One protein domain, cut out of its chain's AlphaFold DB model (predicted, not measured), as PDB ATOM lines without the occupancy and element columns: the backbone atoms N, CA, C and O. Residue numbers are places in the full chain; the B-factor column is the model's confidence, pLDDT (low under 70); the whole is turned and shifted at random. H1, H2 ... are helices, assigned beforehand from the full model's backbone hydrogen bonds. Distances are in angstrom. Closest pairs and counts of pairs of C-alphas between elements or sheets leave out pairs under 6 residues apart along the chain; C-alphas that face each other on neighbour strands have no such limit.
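This is residues 146 to 180 and 201 to 334 of the 334 residues of an uncharacterized protein of Candidatus Nomurabacteria bacterium (UniProt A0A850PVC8). This is a flat up-and-down bundle, in which H3, H5, H6, H7 and H9 lie roughly side by side, each running against the one before it, with H6 in the middle touching the most helices. The hairpin of H1 and H2 packs on H3 and H5 through H1, residues 174 to 180 of H2 stick out, and short H8 packs on H6 and H9. The printed part has 169 residues with nine named helices, H1 to H9 in that order, and no named strand; the class is all helix. It is compact, with a radius of gyration of the C-alphas of 16.6 A and spans of 46 by 45 by 23 A.

Start at H1, residues 152 to 160, and H2, residues 165 to 180, a helical hairpin; look for its closest C-alphas at Ile 158 and Ser 168, 5.9 A apart. Next find H3, residues 202 to 221, which touches H1 with residues 212 to 219 alone; the closest C-alphas are those of Ile 156 and Ala 212, 5.7 A. H4, residues 227 to 235, and H5, residues 240 to 252, touch only at the corner by their link, closest at C-alphas 234 and 240, 4.9 A. H5 also touches H1, closest at C-alphas 152 and 246, 5.0 A. Then come H6, residues 259 to 278, H7, residues 290 to 307, H8, residues 309 to 315, and H9, residues 319 to 333. H6 is the hub, touching H3, H5, H7, H8 and H9. With H9 it runs the same way at a shallow tilt of 31 degrees, the closest C-alphas being those of Ala 270 and Ala 324, 5.4 A. H6 and H7 form a hairpin, at a shallow tilt of 13 degrees, closest at C-alphas 273 and 301, 5.9 A. H4 and H7 only just touch, with 3 pairs of C-alphas within 8 A, closest at Leu 230 and Val 293, 7.3 A. H2 and H3 are apart. In H1 to H9 every O i to N i+4 pair is within hydrogen-bond range.

Find C-alpha 152 at (114.104, 103.958, 91.983), where H1 begins. H2 is 22.5 A long, H3 28.2 A, H6 28.9 A, H7 25.6 A and H9 21.3 A. H6 begins at C-alpha 259, (94.810, 109.221, 99.847), and H9 ends at C-alpha 333, (110.642, 129.458, 108.856).

The two C-alphas farthest apart are those of Arg 178 and Asn 333, 49.5 A. Residues 181 to 200 are not printed, and C-alphas 180 and 201 are 26.0 A apart across the cut. The link from H6 to H7 is long. Look for pLDDT under 70 at residues 146 to 149, 162, 253 to 257 and 334.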
ATOM      1  N   GLU A 146     119.991 106.910  78.236       66.69
ATOM      2  CA  GLU A 146     120.318 105.915  79.262       66.69
ATOM      3  C   GLU A 146     120.037 106.411  80.685       66.69
ATOM      4  O   GLU A 146     119.770 105.615  81.589       66.69
ATOM      5  N   LEU A 147     120.113 107.727  80.885       66.00
ATOM      6  CA  LEU A 147     119.827 108.401  82.148       66.00
ATOM      7  C   LEU A 147     118.352 108.786  82.279       66.00
ATOM      8  O   LEU A 147     117.894 109.094  83.381       66.00
ATOM      9  N   LYS A 148     117.592 108.753  81.179       65.38
ATOM     10  CA  LYS A 148     116.144 108.952  81.217       65.38
ATOM     11  C   LYS A 148     115.472 107.707  81.797       65.38
ATOM     12  O   LYS A 148     115.811 106.573  81.467       65.38
ATOM     13  N   ASN A 149     114.475 107.924  82.654       67.75
ATOM     14  CA  ASN A 149     113.632 106.868  83.231       67.75
ATOM     15  C   ASN A 149     114.396 105.816  84.063       67.75
ATOM     16  O   ASN A 149     114.076 104.625  84.017       67.75
ATOM     17  N   LEU A 150     115.405 106.231  84.834       76.94
ATOM     18  CA  LEU A 150     115.999 105.357  85.848       76.94
ATOM     19  C   LEU A 150     114.940 104.983  86.893       76.94
ATOM     20  O   LEU A 150     114.242 105.837  87.441       76.94
ATOM     21  N   THR A 151     114.813 103.689  87.174       80.38
ATOM     22  CA  THR A 151     113.938 103.215  88.247       80.38
ATOM     23  C   THR A 151     114.521 103.593  89.603       80.38
ATOM     24  O   THR A 151     115.731 103.752  89.764       80.38
ATOM     25  N   PHE A 152     113.665 103.666  90.621       79.75
ATOM     26  CA  PHE A 152     114.104 103.958  91.983       79.75
ATOM     27  C   PHE A 152     115.199 102.996  92.477       79.75
ATOM     28  O   PHE A 152     116.184 103.424  93.072       79.75
ATOM     29  N   HIS A 153     115.085 101.701  92.162       78.56
ATOM     30  CA  HIS A 153     116.109 100.713  92.511       78.56
ATOM     31  C   HIS A 153     117.455 100.992  91.824       78.56
ATOM     32  O   HIS A 153     118.504 100.876  92.450       78.56
ATOM     33  N   GLU A 154     117.437 101.364  90.545       82.12
ATOM     34  CA  GLU A 154     118.651 101.700  89.794       82.12
ATOM     35  C   GLU A 154     119.307 102.972  90.337       82.12
ATOM     36  O   GLU A 154     120.526 103.010  90.492       82.12
ATOM     37  N   LEU A 155     118.517 103.980  90.720       82.81
ATOM     38  CA  LEU A 155     119.039 105.168  91.397       82.81
ATOM     39  C   LEU A 155     119.672 104.817  92.741       82.81
ATOM     40  O   LEU A 155     120.781 105.264  93.008       82.81
ATOM     41  N   ILE A 156     119.029 103.978  93.558       80.06
ATOM     42  CA  ILE A 156     119.617 103.470  94.806       80.06
ATOM     43  C   ILE A 156     120.951 102.777  94.529       80.06
ATOM     44  O   ILE A 156     121.937 103.032  95.215       80.06
ATOM     45  N   GLU A 157     121.007 101.908  93.524       81.69
ATOM     46  CA  GLU A 157     122.223 101.180  93.170       81.69
ATOM     47  C   GLU A 157     123.355 102.131  92.755       81.69
ATOM     48  O   GLU A 157     124.496 101.949  93.179       81.69
ATOM     49  N   ILE A 158     123.048 103.186  91.994       83.75
ATOM     50  CA  ILE A 158     124.019 104.223  91.619       83.75
ATOM     51  C   ILE A 158     124.432 105.056  92.839       83.75
ATOM     52  O   ILE A 158     125.623 105.309  93.048       83.75
ATOM     53  N   LEU A 159     123.476 105.475  93.670       76.50
ATOM     54  CA  LEU A 159     123.723 106.274  94.870       76.50
ATOM     55  C   LEU A 159     124.597 105.516  95.872       76.50
ATOM     56  O   LEU A 159     125.522 106.107  96.418       76.50
ATOM     57  N   ASN A 160     124.406 104.210  96.006       76.06
ATOM     58  CA  ASN A 160     125.189 103.374  96.914       76.06
ATOM     59  C   ASN A 160     126.490 102.866  96.303       76.06
ATOM     60  O   ASN A 160     127.381 102.415  97.022       76.06
ATOM     61  N   SER A 161     126.620 102.906  94.976       76.69
ATOM     62  CA  SER A 161     127.859 102.494  94.337       76.69
ATOM     63  C   SER A 161     128.985 103.476  94.660       76.69
ATOM     64  O   SER A 161     128.847 104.697  94.534       76.69
ATOM     65  N   SER A 162     130.126 102.913  95.046       69.00
ATOM     66  CA  SER A 162     131.413 103.605  95.119       69.00
ATOM     67  C   SER A 162     132.100 103.727  93.753       69.00
ATOM     68  O   SER A 162     133.132 104.382  93.645       69.00
ATOM     69  N   ALA A 163     131.545 103.088  92.719       72.06
ATOM     70  CA  ALA A 163     132.063 103.111  91.357       72.06
ATOM     71  C   ALA A 163     131.728 104.429  90.639       72.06
ATOM     72  O   ALA A 163     130.809 105.154  91.033       72.06
ATOM     73  N   SER A 164     132.457 104.726  89.557       78.81
ATOM     74  CA  SER A 164     132.110 105.842  88.676       78.81
ATOM     75  C   SER A 164     130.709 105.649  88.087       78.81
ATOM     76  O   SER A 164     130.240 104.521  87.900       78.81
ATOM     77  N   LEU A 165     130.043 106.762  87.763       78.50
ATOM     78  CA  LEU A 165     128.706 106.733  87.170       78.50
ATOM     79  C   LEU A 165     128.675 105.863  85.907       78.50
ATOM     80  O   LEU A 165     127.779 105.038  85.772       78.50
ATOM     81  N   SER A 166     129.683 105.981  85.037       76.69
ATOM     82  CA  SER A 166     129.792 105.186  83.809       76.69
ATOM     83  C   SER A 166     129.773 103.681  84.083       76.69
ATOM     84  O   SER A 166     128.992 102.961  83.472       76.69
ATOM     85  N   VAL A 167     130.546 103.205  85.064       79.00
ATOM     86  CA  VAL A 167     130.598 101.780  85.431       79.00
ATOM     87  C   VAL A 167     129.264 101.299  86.004       79.00
ATOM     88  O   VAL A 167     128.811 100.193  85.699       79.00
ATOM     89  N   SER A 168     128.612 102.117  86.831       81.19
ATOM     90  CA  SER A 168     127.286 101.791  87.365       81.19
ATOM     91  C   SER A 168     126.218 101.746  86.276       81.19
ATOM     92  O   SER A 168     125.416 100.815  86.266       81.19
ATOM     93  N   LEU A 169     126.254 102.669  85.314       81.56
ATOM     94  CA  LEU A 169     125.337 102.672  84.177       81.56
ATOM     95  C   LEU A 169     125.558 101.476  83.255       81.56
ATOM     96  O   LEU A 169     124.593 100.789  82.939       81.56
ATOM     97  N   SER A 170     126.802 101.157  82.883       80.25
ATOM     98  CA  SER A 170     127.093  99.990  82.039       80.25
ATOM     99  C   SER A 170     126.572  98.695  82.663       80.25
ATOM    100  O   SER A 170     126.010  97.850  81.971       80.25
ATOM    101  N   ARG A 171     126.695  98.553  83.987       82.06
ATOM    102  CA  ARG A 171     126.148  97.410  84.728       82.06
ATOM    103  C   ARG A 171     124.620  97.377  84.697       82.06
ATOM    104  O   ARG A 171     124.050  96.306  84.497       82.06
ATOM    105  N   ILE A 172     123.957  98.519  84.863       82.81
ATOM    106  CA  ILE A 172     122.493  98.619  84.790       82.81
ATOM    107  C   ILE A 172     121.997  98.280  83.382       82.81
ATOM    108  O   ILE A 172     121.086  97.467  83.242       82.81
ATOM    109  N   ILE A 173     122.635  98.821  82.344       82.50
ATOM    110  CA  ILE A 173     122.315  98.536  80.940       82.50
ATOM    111  C   ILE A 173     122.504  97.044  80.645       82.50
ATOM    112  O   ILE A 173     121.586  96.401  80.140       82.50
ATOM    113  N   ALA A 174     123.639  96.459  81.041       82.31
ATOM    114  CA  ALA A 174     123.891  95.029  80.871       82.31
ATOM    115  C   ALA A 174     122.839  94.166  81.589       82.31
ATOM    116  O   ALA A 174     122.390  93.153  81.056       82.31
ATOM    117  N   ASN A 175     122.400  94.574  82.783       81.44
ATOM    118  CA  ASN A 175     121.345  93.882  83.518       81.44
ATOM    119  C   ASN A 175     119.973  94.013  82.840       81.44
ATOM    120  O   ASN A 175     119.218  93.041  82.832       81.44
ATOM    121  N   ARG A 176     119.639  95.181  82.272       81.88
ATOM    122  CA  ARG A 176     118.404  95.383  81.495       81.88
ATOM    123  C   ARG A 176     118.375  94.472  80.267       81.88
ATOM    124  O   ARG A 176     117.394  93.757  80.087       81.88
ATOM    125  N   LEU A 177     119.471  94.428  79.506       81.25
ATOM    126  CA  LEU A 177     119.610  93.571  78.323       81.25
ATOM    127  C   LEU A 177     119.465  92.086  78.681       81.25
ATOM    128  O   LEU A 177     118.638  91.390  78.100       81.25
ATOM    129  N   ARG A 178     120.156  91.621  79.733       78.75
ATOM    130  CA  ARG A 178     120.021  90.235  80.219       78.75
ATOM    131  C   ARG A 178     118.594  89.891  80.640       78.75
ATOM    132  O   ARG A 178     118.120  88.799  80.357       78.75
ATOM    133  N   LYS A 179     117.891  90.795  81.333       76.31
ATOM    134  CA  LYS A 179     116.490  90.560  81.732       76.31
ATOM    135  C   LYS A 179     115.565  90.442  80.520       76.31
ATOM    136  O   LYS A 179     114.658  89.617  80.547       76.31
ATOM    137  N   GLN A 180     115.811  91.229  79.477       74.44
ATOM    138  CA  GLN A 180     115.050  91.184  78.231       74.44
ATOM    139  C   GLN A 180     115.289  89.867  77.469       74.44
ATOM    140  O   GLN A 180     114.336  89.248  77.003       74.44
ATOM    141  N   PHE A 201     105.260  95.765 100.544       74.44
ATOM    142  CA  PHE A 201     105.465  95.820 101.992       74.44
ATOM    143  C   PHE A 201     106.011  97.174 102.433       74.44
ATOM    144  O   PHE A 201     107.164  97.520 102.162       74.44
ATOM    145  N   ILE A 202     105.198  97.893 103.211       77.38
ATOM    146  CA  ILE A 202     105.535  99.209 103.769       77.38
ATOM    147  C   ILE A 202     106.885  99.165 104.495       77.38
ATOM    148  O   ILE A 202     107.764  99.953 104.176       77.38
ATOM    149  N   LEU A 203     107.120  98.196 105.389       82.50
ATOM    150  CA  LEU A 203     108.353  98.146 106.188       82.50
ATOM    151  C   LEU A 203     109.625  98.000 105.331       82.50
ATOM    152  O   LEU A 203     110.635  98.664 105.579       82.50
ATOM    153  N   GLN A 204     109.585  97.147 104.305       81.06
ATOM    154  CA  GLN A 204     110.726  96.949 103.414       81.06
ATOM    155  C   GLN A 204     110.960  98.176 102.532       81.06
ATOM    156  O   GLN A 204     112.112  98.558 102.309       81.06
ATOM    157  N   ARG A 205     109.884  98.823 102.073       82.12
ATOM    158  CA  ARG A 205     109.964 100.082 101.333       82.12
ATOM    159  C   ARG A 205     110.524 101.206 102.198       82.12
ATOM    160  O   ARG A 205     111.488 101.835 101.775       82.12
ATOM    161  N   THR A 206     110.042 101.388 103.427       85.88
ATOM    162  CA  THR A 206     110.569 102.380 104.376       85.88
ATOM    163  C   THR A 206     112.058 102.178 104.622       85.88
ATOM    164  O   THR A 206     112.823 103.139 104.565       85.88
ATOM    165  N   ARG A 207     112.510 100.930 104.816       85.94
ATOM    166  CA  ARG A 207     113.938 100.625 104.987       85.94
ATOM    167  C   ARG A 207     114.762 101.002 103.754       85.94
ATOM    168  O   ARG A 207     115.818 101.615 103.896       85.94
ATOM    169  N   ARG A 208     114.293 100.639 102.554       83.62
ATOM    170  CA  ARG A 208     114.964 100.980 101.286       83.62
ATOM    171  C   ARG A 208     115.027 102.493 101.080       83.62
ATOM    172  O   ARG A 208     116.090 103.004 100.744       83.62
ATOM    173  N   MET A 209     113.922 103.190 101.336       86.44
ATOM    174  CA  MET A 209     113.818 104.640 101.198       86.44
ATOM    175  C   MET A 209     114.746 105.366 102.172       86.44
ATOM    176  O   MET A 209     115.527 106.211 101.754       86.44
ATOM    177  N   SER A 210     114.738 104.974 103.447       88.25
ATOM    178  CA  SER A 210     115.596 105.579 104.474       88.25
ATOM    179  C   SER A 210     117.080 105.419 104.129       88.25
ATOM    180  O   SER A 210     117.854 106.368 104.215       88.25
ATOM    181  N   PHE A 211     117.482 104.228 103.666       86.56
ATOM    182  CA  PHE A 211     118.862 103.979 103.243       86.56
ATOM    183  C   PHE A 211     119.267 104.826 102.028       86.56
ATOM    184  O   PHE A 211     120.394 105.319 101.949       86.56
ATOM    185  N   ALA A 212     118.344 105.018 101.088       87.12
ATOM    186  CA  ALA A 212     118.568 105.832  99.905       87.12
ATOM    187  C   ALA A 212     118.695 107.325 100.233       87.12
ATOM    188  O   ALA A 212     119.627 107.969  99.753       87.12
ATOM    189  N   ILE A 213     117.810 107.847 101.090       90.88
ATOM    190  CA  ILE A 213     117.865 109.226 101.596       90.88
ATOM    191  C   ILE A 213     119.210 109.470 102.283       90.88
ATOM    192  O   ILE A 213     119.901 110.434 101.953       90.88
ATOM    193  N   HIS A 214     119.624 108.562 103.170       89.19
ATOM    194  CA  HIS A 214     120.905 108.670 103.862       89.19
ATOM    195  C   HIS A 214     122.088 108.722 102.887       89.19
ATOM    196  O   HIS A 214     122.940 109.601 102.980       89.19
ATOM    197  N   SER A 215     122.112 107.825 101.901       87.62
ATOM    198  CA  SER A 215     123.209 107.736 100.927       87.62
ATOM    199  C   SER A 215     123.265 108.953  99.996       87.62
ATOM    200  O   SER A 215     124.345 109.419  99.623       87.62
ATOM    201  N   LEU A 216     122.104 109.515  99.651       89.81
ATOM    202  CA  LEU A 216     122.000 110.775  98.920       89.81
ATOM    203  C   LEU A 216     122.570 111.942  99.740       89.81
ATOM    204  O   LEU A 216     123.389 112.709  99.230       89.81
ATOM    205  N   CYS A 217     122.192 112.043 101.016       90.56
ATOM    206  CA  CYS A 217     122.690 113.073 101.928       90.56
ATOM    207  C   CYS A 217     124.201 112.938 102.171       90.56
ATOM    208  O   CYS A 217     124.923 113.935 102.138       90.56
ATOM    209  N   GLU A 218     124.716 111.714 102.304       89.00
ATOM    210  CA  GLU A 218     126.154 111.454 102.396       89.00
ATOM    211  C   GLU A 218     126.887 111.966 101.148       89.00
ATOM    212  O   GLU A 218     127.908 112.646 101.264       89.00
ATOM    213  N   LYS A 219     126.354 111.725  99.943       86.94
ATOM    214  CA  LYS A 219     126.930 112.261  98.700       86.94
ATOM    215  C   LYS A 219     126.868 113.784  98.634       86.94
ATOM    216  O   LYS A 219     127.839 114.392  98.191       86.94
ATOM    217  N   LEU A 220     125.783 114.405  99.093       90.06
ATOM    218  CA  LEU A 220     125.668 115.867  99.158       90.06
ATOM    219  C   LEU A 220     126.637 116.493 100.166       90.06
ATOM    220  O   LEU A 220     127.131 117.587  99.915       90.06
ATOM    221  N   SER A 221     126.974 115.781 101.246       91.12
ATOM    222  CA  SER A 221     127.969 116.228 102.228       91.12
ATOM    223  C   SER A 221     129.398 116.278 101.670       91.12
ATOM    224  O   SER A 221     130.269 116.939 102.238       91.12
ATOM    225  N   ARG A 222     129.671 115.584 100.554       90.06
ATOM    226  CA  ARG A 222     131.007 115.553  99.943       90.06
ATOM    227  C   ARG A 222     131.370 116.917  99.345       90.06
ATOM    228  O   ARG A 222     130.482 117.579  98.814       90.06
ATOM    229  N   PRO A 223     132.666 117.270  99.312       89.19
ATOM    230  CA  PRO A 223     133.215 118.428  98.599       89.19
ATOM    231  C   PRO A 223     132.548 118.749  97.260       89.19
ATOM    232  O   PRO A 223     132.342 117.841  96.446       89.19
ATOM    233  N   ILE A 224     132.230 120.024  97.026       90.44
ATOM    234  CA  ILE A 224     131.710 120.532  95.749       90.44
ATOM    235  C   ILE A 224     132.559 121.724  95.331       90.44
ATOM    236  O   ILE A 224     132.631 122.701  96.065       90.44
ATOM    237  N   TYR A 225     133.170 121.647  94.152       88.00
ATOM    238  CA  TYR A 225     134.126 122.650  93.679       88.00
ATOM    239  C   TYR A 225     133.469 123.783  92.882       88.00
ATOM    240  O   TYR A 225     133.918 124.920  92.950       88.00
ATOM    241  N   THR A 226     132.393 123.500  92.143       89.75
ATOM    242  CA  THR A 226     131.757 124.476  91.242       89.75
ATOM    243  C   THR A 226     130.245 124.531  91.429       89.75
ATOM    244  O   THR A 226     129.628 123.585  91.932       89.75
ATOM    245  N   ARG A 227     129.623 125.645  91.021       87.81
ATOM    246  CA  ARG A 227     128.163 125.813  91.102       87.81
ATOM    247  C   ARG A 227     127.448 124.841  90.174       87.81
ATOM    248  O   ARG A 227     126.431 124.278  90.550       87.81
ATOM    249  N   GLU A 228     128.029 124.557  89.020       85.06
ATOM    250  CA  GLU A 228     127.516 123.585  88.062       85.06
ATOM    251  C   GLU A 228     127.488 122.190  88.694       85.06
ATOM    252  O   GLU A 228     126.494 121.478  88.585       85.06
ATOM    253  N   ALA A 229     128.532 121.804  89.436       86.50
ATOM    254  CA  ALA A 229     128.551 120.524  90.139       86.50
ATOM    255  C   ALA A 229     127.463 120.435  91.225       86.50
ATOM    256  O   ALA A 229     126.897 119.361  91.438       86.50
ATOM    257  N   LEU A 230     127.151 121.548  91.898       90.31
ATOM    258  CA  LEU A 230     126.033 121.629  92.841       90.31
ATOM    259  C   LEU A 230     124.685 121.496  92.123       90.31
ATOM    260  O   LEU A 230     123.863 120.673  92.530       90.31
ATOM    261  N   ASP A 231     124.494 122.231  91.026       88.81
ATOM    262  CA  ASP A 231     123.288 122.171  90.195       88.81
ATOM    263  C   ASP A 231     123.038 120.734  89.710       88.81
ATOM    264  O   ASP A 231     121.923 120.226  89.816       88.81
ATOM    265  N   TRP A 232     124.084 120.023  89.276       86.56
ATOM    266  CA  TRP A 232     123.998 118.617  88.870       86.56
ATOM    267  C   TRP A 232     123.613 117.673  90.016       86.56
ATOM    268  O   TRP A 232     122.872 116.714  89.794       86.56
ATOM    269  N   ARG A 233     124.069 117.923  91.250       88.88
ATOM    270  CA  ARG A 233     123.672 117.105  92.411       88.88
ATOM    271  C   ARG A 233     122.223 117.347  92.832       88.88
ATOM    272  O   ARG A 233     121.585 116.420  93.326       88.88
ATOM    273  N   LEU A 234     121.699 118.557  92.648       91.06
ATOM    274  CA  LEU A 234     120.325 118.899  93.027       91.06
ATOM    275  C   LEU A 234     119.320 118.565  91.921       91.06
ATOM    276  O   LEU A 234     118.329 117.882  92.176       91.06
ATOM    277  N   TYR A 235     119.587 118.999  90.692       88.88
ATOM    278  CA  TYR A 235     118.648 118.963  89.566       88.88
ATOM    279  C   TYR A 235     119.018 117.964  88.471       88.88
ATOM    280  O   TYR A 235     118.226 117.741  87.559       88.88
ATOM    281  N   GLY A 236     120.205 117.359  88.538       83.69
ATOM    282  CA  GLY A 236     120.654 116.419  87.521       83.69
ATOM    283  C   GLY A 236     119.857 115.103  87.493       83.69
ATOM    284  O   GLY A 236     119.087 114.798  88.408       83.69
ATOM    285  N   PRO A 237     120.104 114.260  86.475       81.12
ATOM    286  CA  PRO A 237     119.392 112.997  86.243       81.12
ATOM    287  C   PRO A 237     119.631 111.924  87.319       81.12
ATOM    288  O   PRO A 237     118.889 110.953  87.406       81.12
ATOM    289  N   VAL A 238     120.667 112.091  88.145       81.88
ATOM    290  CA  VAL A 238     120.949 111.250  89.327       81.88
ATOM    291  C   VAL A 238     120.973 112.114  90.600       81.88
ATOM    292  O   VAL A 238     121.555 111.749  91.619       81.88
ATOM    293  N   GLY A 239     120.393 113.312  90.517       86.44
ATOM    294  CA  GLY A 239     120.322 114.274  91.603       86.44
ATOM    295  C   GLY A 239     119.095 114.083  92.489       86.44
ATOM    296  O   GLY A 239     118.286 113.169  92.305       86.44
ATOM    297  N   VAL A 240     118.931 114.994  93.446       91.12
ATOM    298  CA  VAL A 240     117.802 114.987  94.392       91.12
ATOM    299  C   VAL A 240     116.451 115.098  93.673       91.12
ATOM    300  O   VAL A 240     115.493 114.433  94.063       91.12
ATOM    301  N   SER A 241     116.366 115.885  92.596       90.62
ATOM    302  CA  SER A 241     115.146 116.037  91.791       90.62
ATOM    303  C   SER A 241     114.714 114.715  91.157       90.62
ATOM    304  O   SER A 241     113.576 114.286  91.345       90.62
ATOM    305  N   ALA A 242     115.637 114.026  90.480       87.94
ATOM    306  CA  ALA A 242     115.372 112.721  89.880       87.94
ATOM    307  C   ALA A 242     115.007 111.670  90.941       87.94
ATOM    308  O   ALA A 242     114.137 110.829  90.720       87.94
ATOM    309  N   PHE A 243     115.619 111.750  92.126       89.62
ATOM    310  CA  PHE A 243     115.267 110.901  93.259       89.62
ATOM    311  C   PHE A 243     113.825 111.134  93.743       89.62
ATOM    312  O   PHE A 243     113.095 110.168  93.959       89.62
ATOM    313  N   CYS A 244     113.382 112.392  93.855       90.62
ATOM    314  CA  CYS A 244     112.001 112.729  94.219       90.62
ATOM    315  C   CYS A 244     110.991 112.202  93.188       90.62
ATOM    316  O   CYS A 244     109.940 111.678  93.557       90.62
ATOM    317  N   GLU A 245     111.297 112.320  91.896       88.62
ATOM    318  CA  GLU A 245     110.448 111.789  90.823       88.62
ATOM    319  C   GLU A 245     110.392 110.260  90.842       88.62
ATOM    320  O   GLU A 245     109.313 109.674  90.766       88.62
ATOM    321  N   ALA A 246     111.533 109.595  91.014       86.50
ATOM    322  CA  ALA A 246     111.581 108.144  91.109       86.50
ATOM    323  C   ALA A 246     110.858 107.611  92.354       86.50
ATOM    324  O   ALA A 246     110.194 106.580  92.267       86.50
ATOM    325  N   MET A 247     110.939 108.326  93.480       87.56
ATOM    326  CA  MET A 247     110.182 108.040  94.702       87.56
ATOM    327  C   MET A 247     108.672 108.113  94.442       87.56
ATOM    328  O   MET A 247     107.950 107.165  94.747       87.56
ATOM    329  N   LYS A 248     108.195 109.204  93.824       87.38
ATOM    330  CA  LYS A 248     106.787 109.351  93.417       87.38
ATOM    331  C   LYS A 248     106.353 108.197  92.522       87.38
ATOM    332  O   LYS A 248     105.338 107.557  92.782       87.38
ATOM    333  N   ASN A 249     107.155 107.894  91.504       85.56
ATOM    334  CA  ASN A 249     106.872 106.809  90.577       85.56
ATOM    335  C   ASN A 249     106.822 105.454  91.294       85.56
ATOM    336  O   ASN A 249     105.922 104.679  91.014       85.56
ATOM    337  N   GLU A 250     107.717 105.154  92.238       83.19
ATOM    338  CA  GLU A 250     107.670 103.892  92.996       83.19
ATOM    339  C   GLU A 250     106.398 103.772  93.851       83.19
ATOM    340  O   GLU A 250     105.811 102.692  93.932       83.19
ATOM    341  N   ILE A 251     105.943 104.869  94.458       82.31
ATOM    342  CA  ILE A 251     104.735 104.882  95.292       82.31
ATOM    343  C   ILE A 251     103.471 104.711  94.435       82.31
ATOM    344  O   ILE A 251     102.595 103.924  94.800       82.31
ATOM    345  N   TYR A 252     103.393 105.384  93.282       80.62
ATOM    346  CA  TYR A 252     102.205 105.365  92.420       80.62
ATOM    347  C   TYR A 252     102.144 104.183  91.439       80.62
ATOM    348  O   TYR A 252     101.047 103.737  91.102       80.62
ATOM    349  N   LYS A 253     103.290 103.634  91.003       69.75
ATOM    350  CA  LYS A 253     103.369 102.554  89.996       69.75
ATOM    351  C   LYS A 253     102.624 101.286  90.406       69.75
ATOM    352  O   LYS A 253     102.196 100.540  89.533       69.75
ATOM    353  N   ASN A 254     102.456 101.054  91.706       59.75
ATOM    354  CA  ASN A 254     101.902  99.798  92.180       59.75
ATOM    355  C   ASN A 254     100.378  99.792  92.346       59.75
ATOM    356  O   ASN A 254      99.858  98.694  92.259       59.75
ATOM    357  N   ASN A 255      99.661 100.912  92.571       53.53
ATOM    358  CA  ASN A 255      98.209 100.867  92.884       53.53
ATOM    359  C   ASN A 255      97.411 102.199  92.733       53.53
ATOM    360  O   ASN A 255      96.416 102.385  93.421       53.53
ATOM    361  N   GLY A 256      97.777 103.139  91.850       60.94
ATOM    362  CA  GLY A 256      96.961 104.355  91.620       60.94
ATOM    363  C   GLY A 256      97.155 105.478  92.657       60.94
ATOM    364  O   GLY A 256      98.118 105.472  93.424       60.94
ATOM    365  N   THR A 257      96.289 106.502  92.630       65.00
ATOM    366  CA  THR A 257      96.437 107.761  93.398       65.00
ATOM    367  C   THR A 257      95.464 107.832  94.581       65.00
ATOM    368  O   THR A 257      94.594 108.699  94.625       65.00
ATOM    369  N   ASP A 258      95.618 106.924  95.543       72.62
ATOM    370  CA  ASP A 258      94.799 106.896  96.763       72.62
ATOM    371  C   ASP A 258      95.334 107.846  97.850       72.62
ATOM    372  O   ASP A 258      96.539 108.111  97.931       72.62
ATOM    373  N   ASP A 259      94.457 108.302  98.751       73.81
ATOM    374  CA  ASP A 259      94.810 109.221  99.847       73.81
ATOM    375  C   ASP A 259      95.913 108.659 100.765       73.81
ATOM    376  O   ASP A 259      96.858 109.369 101.104       73.81
ATOM    377  N   VAL A 260      95.896 107.352 101.055       77.00
ATOM    378  CA  VAL A 260      96.934 106.677 101.866       77.00
ATOM    379  C   VAL A 260      98.321 106.738 101.205       77.00
ATOM    380  O   VAL A 260      99.346 106.813 101.881       77.00
ATOM    381  N   ARG A 261      98.392 106.719  99.868       79.31
ATOM    382  CA  ARG A 261      99.668 106.799  99.131       79.31
ATOM    383  C   ARG A 261     100.185 108.223  99.042       79.31
ATOM    384  O   ARG A 261     101.394 108.436  99.084       79.31
ATOM    385  N   ASN A 262      99.273 109.187  98.971       84.31
ATOM    386  CA  ASN A 262      99.612 110.598  99.084       84.31
ATOM    387  C   ASN A 262     100.216 110.903 100.461       84.31
ATOM    388  O   ASN A 262     101.228 111.594 100.536       84.31
ATOM    389  N   GLU A 263      99.670 110.326 101.532       85.00
ATOM    390  CA  GLU A 263     100.251 110.423 102.876       85.00
ATOM    391  C   GLU A 263     101.636 109.783 102.963       85.00
ATOM    392  O   GLU A 263     102.563 110.389 103.495       85.00
ATOM    393  N   GLU A 264     101.810 108.587 102.403       86.62
ATOM    394  CA  GLU A 264     103.109 107.913 102.376       86.62
ATOM    395  C   GLU A 264     104.169 108.728 101.616       86.62
ATOM    396  O   GLU A 264     105.300 108.872 102.083       86.62
ATOM    397  N   LEU A 265     103.800 109.312 100.475       88.81
ATOM    398  CA  LEU A 265     104.670 110.222  99.737       88.81
ATOM    399  C   LEU A 265     105.017 111.461 100.572       88.81
ATOM    400  O   LEU A 265     106.184 111.845 100.630       88.81
ATOM    401  N   LEU A 266     104.029 112.079 101.225       90.25
ATOM    402  CA  LEU A 266     104.251 113.243 102.087       90.25
ATOM    403  C   LEU A 266     105.190 112.921 103.246       90.25
ATOM    404  O   LEU A 266     106.068 113.729 103.540       90.25
ATOM    405  N   PHE A 267     105.044 111.748 103.863       91.12
ATOM    406  CA  PHE A 267     105.944 111.283 104.911       91.12
ATOM    407  C   PHE A 267     107.386 111.200 104.401       91.12
ATOM    408  O   PHE A 267     108.273 111.830 104.968       91.12
ATOM    409  N   PHE A 268     107.633 110.498 103.291       91.56
ATOM    410  CA  PHE A 268     108.996 110.356 102.769       91.56
ATOM    411  C   PHE A 268     109.596 111.665 102.260       91.56
ATOM    412  O   PHE A 268     110.802 111.872 102.393       91.56
ATOM    413  N   LEU A 269     108.782 112.563 101.706       92.38
ATOM    414  CA  LEU A 269     109.245 113.894 101.329       92.38
ATOM    415  C   LEU A 269     109.561 114.750 102.556       92.38
ATOM    416  O   LEU A 269     110.558 115.465 102.532       92.38
ATOM    417  N   ALA A 270     108.778 114.651 103.634       92.44
ATOM    418  CA  ALA A 270     109.093 115.307 104.900       92.44
ATOM    419  C   ALA A 270     110.444 114.822 105.444       92.44
ATOM    420  O   ALA A 270     111.326 115.650 105.669       92.44
ATOM    421  N   GLU A 271     110.651 113.504 105.527       93.38
ATOM    422  CA  GLU A 271     111.930 112.915 105.946       93.38
ATOM    423  C   GLU A 271     113.094 113.365 105.055       93.38
ATOM    424  O   GLU A 271     114.118 113.824 105.551       93.38
ATOM    425  N   LEU A 272     112.930 113.312 103.729       93.56
ATOM    426  CA  LEU A 272     113.963 113.756 102.794       93.56
ATOM    427  C   LEU A 272     114.300 115.237 102.997       93.56
ATOM    428  O   LEU A 272     115.472 115.588 103.077       93.56
ATOM    429  N   THR A 273     113.301 116.119 103.068       93.31
ATOM    430  CA  THR A 273     113.549 117.559 103.247       93.31
ATOM    431  C   THR A 273     114.226 117.865 104.576       93.31
ATOM    432  O   THR A 273     115.105 118.722 104.623       93.31
ATOM    433  N   GLN A 274     113.867 117.139 105.633       92.88
ATOM    434  CA  GLN A 274     114.491 117.273 106.937       92.88
ATOM    435  C   GLN A 274     115.961 116.837 106.892       92.88
ATOM    436  O   GLN A 274     116.836 117.603 107.288       92.88
ATOM    437  N   GLU A 275     116.247 115.659 106.338       92.69
ATOM    438  CA  GLU A 275     117.615 115.154 106.179       92.69
ATOM    439  C   GLU A 275     118.473 116.075 105.299       92.69
ATOM    440  O   GLU A 275     119.613 116.379 105.651       92.69
ATOM    441  N   LEU A 276     117.914 116.613 104.208       93.00
ATOM    442  CA  LEU A 276     118.598 117.582 103.344       93.00
ATOM    443  C   LEU A 276     119.009 118.848 104.104       93.00
ATOM    444  O   LEU A 276     120.112 119.353 103.903       93.00
ATOM    445  N   MET A 277     118.153 119.346 104.996       90.69
ATOM    446  CA  MET A 277     118.444 120.539 105.798       90.69
ATOM    447  C   MET A 277     119.525 120.290 106.858       90.69
ATOM    448  O   MET A 277     120.250 121.219 107.221       90.69
ATOM    449  N   TYR A 278     119.694 119.043 107.305       90.75
ATOM    450  CA  TYR A 278     120.768 118.643 108.219       90.75
ATOM    451  C   TYR A 278     122.092 118.300 107.524       90.75
ATOM    452  O   TYR A 278     123.100 118.074 108.203       90.75
ATOM    453  N   VAL A 279     122.145 118.311 106.187       91.50
ATOM    454  CA  VAL A 279     123.395 118.073 105.455       91.50
ATOM    455  C   VAL A 279     124.448 119.098 105.875       91.50
ATOM    456  O   VAL A 279     124.243 120.313 105.827       91.50
ATOM    457  N   CYS A 280     125.616 118.591 106.263       90.06
ATOM    458  CA  CYS A 280     126.796 119.383 106.584       90.06
ATOM    459  C   CYS A 280     127.834 119.213 105.463       90.06
ATOM    460  O   CYS A 280     128.544 118.203 105.452       90.06
ATOM    461  N   PRO A 281     127.917 120.153 104.500       90.56
ATOM    462  CA  PRO A 281     128.915 120.100 103.437       90.56
ATOM    463  C   PRO A 281     130.323 120.184 104.027       90.56
ATOM    464  O   PRO A 281     130.602 121.064 104.840       90.56
ATOM    465  N   LYS A 282     131.213 119.276 103.623       88.94
ATOM    466  CA  LYS A 282     132.616 119.301 104.042       88.94
ATOM    467  C   LYS A 282     133.380 120.388 103.292       88.94
ATOM    468  O   LYS A 282     133.392 120.413 102.059       88.94
ATOM    469  N   GLU A 283     134.068 121.235 104.042       83.38
ATOM    470  CA  GLU A 283     134.912 122.299 103.501       83.38
ATOM    471  C   GLU A 283     136.339 121.783 103.266       83.38
ATOM    472  O   GLU A 283     136.905 121.089 104.108       83.38
ATOM    473  N   TYR A 284     136.892 122.091 102.092       85.44
ATOM    474  CA  TYR A 284     138.290 121.862 101.714       85.44
ATOM    475  C   TYR A 284     138.755 123.058 100.877       85.44
ATOM    476  O   TYR A 284     137.927 123.840 100.400       85.44
ATOM    477  N   GLU A 285     140.065 123.185 100.674       78.81
ATOM    478  CA  GLU A 285     140.639 124.203  99.792       78.81
ATOM    479  C   GLU A 285     139.988 124.157  98.397       78.81
ATOM    480  O   GLU A 285     139.825 123.089  97.808       78.81
ATOM    481  N   ASN A 286     139.606 125.329  97.881       84.56
ATOM    482  CA  ASN A 286     138.966 125.529  96.572       84.56
ATOM    483  C   ASN A 286     137.554 124.931  96.395       84.56
ATOM    484  O   ASN A 286     137.045 124.903  95.274       84.56
ATOM    485  N   ASN A 287     136.887 124.495  97.468       88.62
ATOM    486  CA  ASN A 287     135.463 124.152  97.413       88.62
ATOM    487  C   ASN A 287     134.555 125.380  97.514       88.62
ATOM    488  O   ASN A 287     134.912 126.412  98.083       88.62
ATOM    489  N   LEU A 288     133.312 125.209  97.063       88.62
ATOM    490  CA  LEU A 288     132.214 126.092  97.418       88.62
ATOM    491  C   LEU A 288     132.052 126.154  98.949       88.62
ATOM    492  O   LEU A 288     131.958 125.104  99.593       88.62
ATOM    493  N   PRO A 289     131.941 127.364  99.527       90.25
ATOM    494  CA  PRO A 289     131.653 127.543 100.945       90.25
ATOM    495  C   PRO A 289     130.374 126.815 101.376       90.25
ATOM    496  O   PRO A 289     129.360 126.860 100.666       90.25
ATOM    497  N   ALA A 290     130.371 126.213 102.571       90.31
ATOM    498  CA  ALA A 290     129.236 125.410 103.028       90.31
ATOM    499  C   ALA A 290     127.931 126.217 103.118       90.31
ATOM    500  O   ALA A 290     126.856 125.673 102.872       90.31
ATOM    501  N   HIS A 291     128.005 127.520 103.415       90.56
ATOM    502  CA  HIS A 291     126.829 128.391 103.468       90.56
ATOM    503  C   HIS A 291     126.154 128.571 102.097       90.56
ATOM    504  O   HIS A 291     124.927 128.635 102.035       90.56
ATOM    505  N   ILE A 292     126.921 128.600 100.998       91.25
ATOM    506  CA  ILE A 292     126.365 128.683  99.637       91.25
ATOM    507  C   ILE A 292     125.644 127.379  99.308       91.25
ATOM    508  O   ILE A 292     124.498 127.402  98.866       91.25
ATOM    509  N   VAL A 293     126.291 126.243  99.584       92.00
ATOM    510  CA  VAL A 293     125.708 124.914  99.353       92.00
ATOM    511  C   VAL A 293     124.418 124.742 100.161       92.00
ATOM    512  O   VAL A 293     123.396 124.354  99.600       92.00
ATOM    513  N   LYS A 294     124.426 125.101 101.451       91.81
ATOM    514  CA  LYS A 294     123.227 125.080 102.304       91.81
ATOM    515  C   LYS A 294     122.132 126.018 101.796       91.81
ATOM    516  O   LYS A 294     120.966 125.637 101.806       91.81
ATOM    517  N   GLY A 295     122.489 127.211 101.319       91.81
ATOM    518  CA  GLY A 295     121.538 128.163 100.746       91.81
ATOM    519  C   GLY A 295     120.816 127.611  99.515       91.81
ATOM    520  O   GLY A 295     119.598 127.744  99.406       91.81
ATOM    521  N   GLU A 296     121.536 126.947  98.608       93.12
ATOM    522  CA  GLU A 296     120.927 126.305  97.435       93.12
ATOM    523  C   GLU A 296     120.099 125.066  97.807       93.12
ATOM    524  O   GLU A 296     119.006 124.883  97.272       93.12
ATOM    525  N   ILE A 297     120.542 124.260  98.782       93.00
ATOM    526  CA  ILE A 297     119.730 123.154  99.319       93.00
ATOM    527  C   ILE A 297     118.422 123.690  99.918       93.00
ATOM    528  O   ILE A 297     117.354 123.160  99.624       93.00
ATOM    529  N   ALA A 298     118.468 124.776 100.693       92.19
ATOM    530  CA  ALA A 298     117.272 125.387 101.270       92.19
ATOM    531  C   ALA A 298     116.310 125.913 100.190       92.19
ATOM    532  O   ALA A 298     115.097 125.715 100.285       92.19
ATOM    533  N   LYS A 299     116.827 126.534  99.118       92.75
ATOM    534  CA  LYS A 299     116.010 126.926  97.954       92.75
ATOM    535  C   LYS A 299     115.373 125.712  97.278       92.75
ATOM    536  O   LYS A 299     114.193 125.758  96.927       92.75
ATOM    537  N   PHE A 300     116.124 124.623  97.124       93.06
ATOM    538  CA  PHE A 300     115.613 123.373  96.571       93.06
ATOM    539  C   PHE A 300     114.492 122.786  97.441       93.06
ATOM    540  O   PHE A 300     113.428 122.456  96.923       93.06
ATOM    541  N   VAL A 301     114.681 122.726  98.762       92.50
ATOM    542  CA  VAL A 301     113.662 122.255  99.713       92.50
ATOM    543  C   VAL A 301     112.391 123.102  99.614       92.50
ATOM    544  O   VAL A 301     111.300 122.547  99.489       92.50
ATOM    545  N   LYS A 302     112.517 124.436  99.560       91.81
ATOM    546  CA  LYS A 302     111.378 125.352  99.350       91.81
ATOM    547  C   LYS A 302     110.607 125.026  98.070       91.81
ATOM    548  O   LYS A 302     109.378 124.995  98.094       91.81
ATOM    549  N   LYS A 303     111.316 124.735  96.975       92.12
ATOM    550  CA  LYS A 303     110.708 124.315  95.707       92.12
ATOM    551  C   LYS A 303     109.947 122.993  95.855       92.12
ATOM    552  O   LYS A 303     108.782 122.932  95.480       92.12
ATOM    553  N   VAL A 304     110.555 121.967  96.456       90.31
ATOM    554  CA  VAL A 304     109.909 120.651  96.647       90.31
ATOM    555  C   VAL A 304     108.622 120.770  97.464       90.31
ATOM    556  O   VAL A 304     107.601 120.196  97.082       90.31
ATOM    557  N   VAL A 305     108.651 121.540  98.557       89.25
ATOM    558  CA  VAL A 305     107.469 121.786  99.397       89.25
ATOM    559  C   VAL A 305     106.385 122.521  98.607       89.25
ATOM    560  O   VAL A 305     105.219 122.126  98.646       89.25
ATOM    561  N   HIS A 306     106.763 123.548  97.843       89.38
ATOM    562  CA  HIS A 306     105.833 124.286  96.989       89.38
ATOM    563  C   HIS A 306     105.162 123.381  95.946       89.38
ATOM    564  O   HIS A 306     103.938 123.409  95.799       89.38
ATOM    565  N   ASP A 307     105.932 122.508  95.294       87.44
ATOM    566  CA  ASP A 307     105.431 121.574  94.283       87.44
ATOM    567  C   ASP A 307     104.430 120.557  94.862       87.44
ATOM    568  O   ASP A 307     103.649 119.961  94.117       87.44
ATOM    569  N   GLN A 308     104.441 120.323  96.181       85.62
ATOM    570  CA  GLN A 308     103.523 119.399  96.861       85.62
ATOM    571  C   GLN A 308     102.338 120.086  97.546       85.62
ATOM    572  O   GLN A 308     101.520 119.398  98.159       85.62
ATOM    573  N   LYS A 309     102.179 121.409  97.412       84.94
ATOM    574  CA  LYS A 309     101.143 122.183  98.118       84.94
ATOM    575  C   LYS A 309      99.734 121.585  97.991       84.94
ATOM    576  O   LYS A 309      99.037 121.452  98.987       84.94
ATOM    577  N   LYS A 310      99.351 121.130  96.793       84.69
ATOM    578  CA  LYS A 310      98.039 120.501  96.542       84.69
ATOM    579  C   LYS A 310      97.830 119.192  97.312       84.69
ATOM    580  O   LYS A 310      96.708 118.883  97.695       84.69
ATOM    581  N   ILE A 311      98.888 118.397  97.483       82.81
ATOM    582  CA  ILE A 311      98.827 117.128  98.223       82.81
ATOM    583  C   ILE A 311      98.758 117.426  99.722       82.81
ATOM    584  O   ILE A 311      97.945 116.838 100.431       82.81
ATOM    585  N   ILE A 312      99.552 118.401 100.176       83.19
ATOM    586  CA  ILE A 312      99.556 118.886 101.558       83.19
ATOM    587  C   ILE A 312      98.157 119.373 101.956       83.19
ATOM    588  O   ILE A 312      97.630 118.902 102.955       83.19
ATOM    589  N   GLU A 313      97.530 120.237 101.147       84.75
ATOM    590  CA  GLU A 313      96.184 120.791 101.388       84.75
ATOM    591  C   GLU A 313      95.099 119.712 101.536       84.75
ATOM    592  O   GLU A 313      94.177 119.869 102.334       84.75
ATOM    593  N   LYS A 314      95.217 118.598 100.808       83.00
ATOM    594  CA  LYS A 314      94.278 117.472 100.912       83.00
ATOM    595  C   LYS A 314      94.502 116.622 102.163       83.00
ATOM    596  O   LYS A 314      93.542 116.102 102.720       83.00
ATOM    597  N   ALA A 315      95.750 116.498 102.609       80.38
ATOM    598  CA  ALA A 315      96.132 115.646 103.731       80.38
ATOM    599  C   ALA A 315      96.145 116.368 105.093       80.38
ATOM    600  O   ALA A 315      96.409 115.728 106.104       80.38
ATOM    601  N   VAL A 316      95.854 117.677 105.161       77.44
ATOM    602  CA  VAL A 316      95.997 118.504 106.388       77.44
ATOM    603  C   VAL A 316      95.337 117.890 107.628       77.44
ATOM    604  O   VAL A 316      95.851 118.051 108.731       77.44
ATOM    605  N   ASN A 317      94.226 117.170 107.461       81.50
ATOM    606  CA  ASN A 317      93.451 116.624 108.575       81.50
ATOM    607  C   ASN A 317      93.910 115.238 109.049       81.50
ATOM    608  O   ASN A 317      93.330 114.697 109.990       81.50
ATOM    609  N   THR A 318      94.919 114.640 108.416       86.38
ATOM    610  CA  THR A 318      95.386 113.298 108.776       86.38
ATOM    611  C   THR A 318      96.648 113.374 109.634       86.38
ATOM    612  O   THR A 318      97.404 114.343 109.530       86.38
ATOM    613  N   PRO A 319      96.919 112.394 110.520       87.38
ATOM    614  CA  PRO A 319      98.091 112.440 111.397       87.38
ATOM    615  C   PRO A 319      99.412 112.614 110.638       87.38
ATOM    616  O   PRO A 319     100.284 113.369 111.070       87.38
ATOM    617  N   ILE A 320      99.536 111.959 109.479       86.31
ATOM    618  CA  ILE A 320     100.719 112.045 108.619       86.31
ATOM    619  C   ILE A 320     100.787 113.402 107.914       86.31
ATOM    620  O   ILE A 320     101.859 114.007 107.862       86.31
ATOM    621  N   GLY A 321      99.663 113.923 107.417       84.25
ATOM    622  CA  GLY A 321      99.639 115.254 106.819       84.25
ATOM    623  C   GLY A 321      99.943 116.360 107.830       84.25
ATOM    624  O   GLY A 321     100.706 117.268 107.511       84.25
ATOM    625  N   MET A 322      99.454 116.253 109.072       87.19
ATOM    626  CA  MET A 322      99.808 117.164 110.167       87.19
ATOM    627  C   MET A 322     101.301 117.103 110.503       87.19
ATOM    628  O   MET A 322     101.925 118.150 110.690       87.19
ATOM    629  N   TYR A 323     101.886 115.900 110.543       91.62
ATOM    630  CA  TYR A 323     103.329 115.721 110.706       91.62
ATOM    631  C   TYR A 323     104.103 116.427 109.590       91.62
ATOM    632  O   TYR A 323     104.916 117.307 109.873       91.62
ATOM    633  N   ALA A 324     103.791 116.118 108.329       87.62
ATOM    634  CA  ALA A 324     104.458 116.709 107.176       87.62
ATOM    635  C   ALA A 324     104.304 118.240 107.152       87.62
ATOM    636  O   ALA A 324     105.289 118.950 106.982       87.62
ATOM    637  N   CYS A 325     103.101 118.767 107.419       87.06
ATOM    638  CA  CYS A 325     102.852 120.208 107.538       87.06
ATOM    639  C   CYS A 325     103.720 120.851 108.620       87.06
ATOM    640  O   CYS A 325     104.325 121.895 108.387       87.06
ATOM    641  N   LYS A 326     103.794 120.239 109.808       89.69
ATOM    642  CA  LYS A 326     104.610 120.746 110.914       89.69
ATOM    643  C   LYS A 326     106.089 120.763 110.539       89.69
ATOM    644  O   LYS A 326     106.755 121.773 110.776       89.69
ATOM    645  N   THR A 327     106.588 119.687 109.934       88.88
ATOM    646  CA  THR A 327     107.972 119.591 109.464       88.88
ATOM    647  C   THR A 327     108.250 120.666 108.419       88.88
ATOM    648  O   THR A 327     109.131 121.494 108.622       88.88
ATOM    649  N   PHE A 328     107.436 120.764 107.366       89.12
ATOM    650  CA  PHE A 328     107.612 121.769 106.317       89.12
ATOM    651  C   PHE A 328     107.535 123.203 106.846       89.12
ATOM    652  O   PHE A 328     108.389 124.014 106.504       89.12
ATOM    653  N   ASN A 329     106.586 123.525 107.728       86.25
ATOM    654  CA  ASN A 329     106.490 124.860 108.324       86.25
ATOM    655  C   ASN A 329     107.721 125.198 109.176       86.25
ATOM    656  O   ASN A 329     108.210 126.324 109.133       86.25
ATOM    657  N   THR A 330     108.253 124.224 109.918       86.75
ATOM    658  CA  THR A 330     109.493 124.405 110.688       86.75
ATOM    659  C   THR A 330     110.682 124.669 109.759       86.75
ATOM    660  O   THR A 330     111.515 125.518 110.055       86.75
ATOM    661  N   LEU A 331     110.743 123.986 108.613       81.12
ATOM    662  CA  LEU A 331     111.823 124.133 107.633       81.12
ATOM    663  C   LEU A 331     111.720 125.408 106.784       81.12
ATOM    664  O   LEU A 331     112.739 125.915 106.334       81.12
ATOM    665  N   LEU A 332     110.513 125.927 106.542       77.38
ATOM    666  CA  LEU A 332     110.308 127.165 105.780       77.38
ATOM    667  C   LEU A 332     110.611 128.428 106.598       77.38
ATOM    668  O   LEU A 332     110.963 129.451 106.006       77.38
ATOM    669  N   ASN A 333     110.453 128.346 107.923       75.75
ATOM    670  CA  ASN A 333     110.642 129.458 108.856       75.75
ATOM    671  C   ASN A 333     112.079 129.578 109.404       75.75
ATOM    672  O   ASN A 333     112.392 130.606 110.002       75.75
ATOM    673  N   ASN A 334     112.919 128.555 109.208       60.16
ATOM    674  CA  ASN A 334     114.352 128.550 109.538       60.16
ATOM    675  C   ASN A 334     115.216 128.896 108.317       60.16
ATOM    676  O   ASN A 334     116.333 129.413 108.527       60.16
TER     677      ASN A 334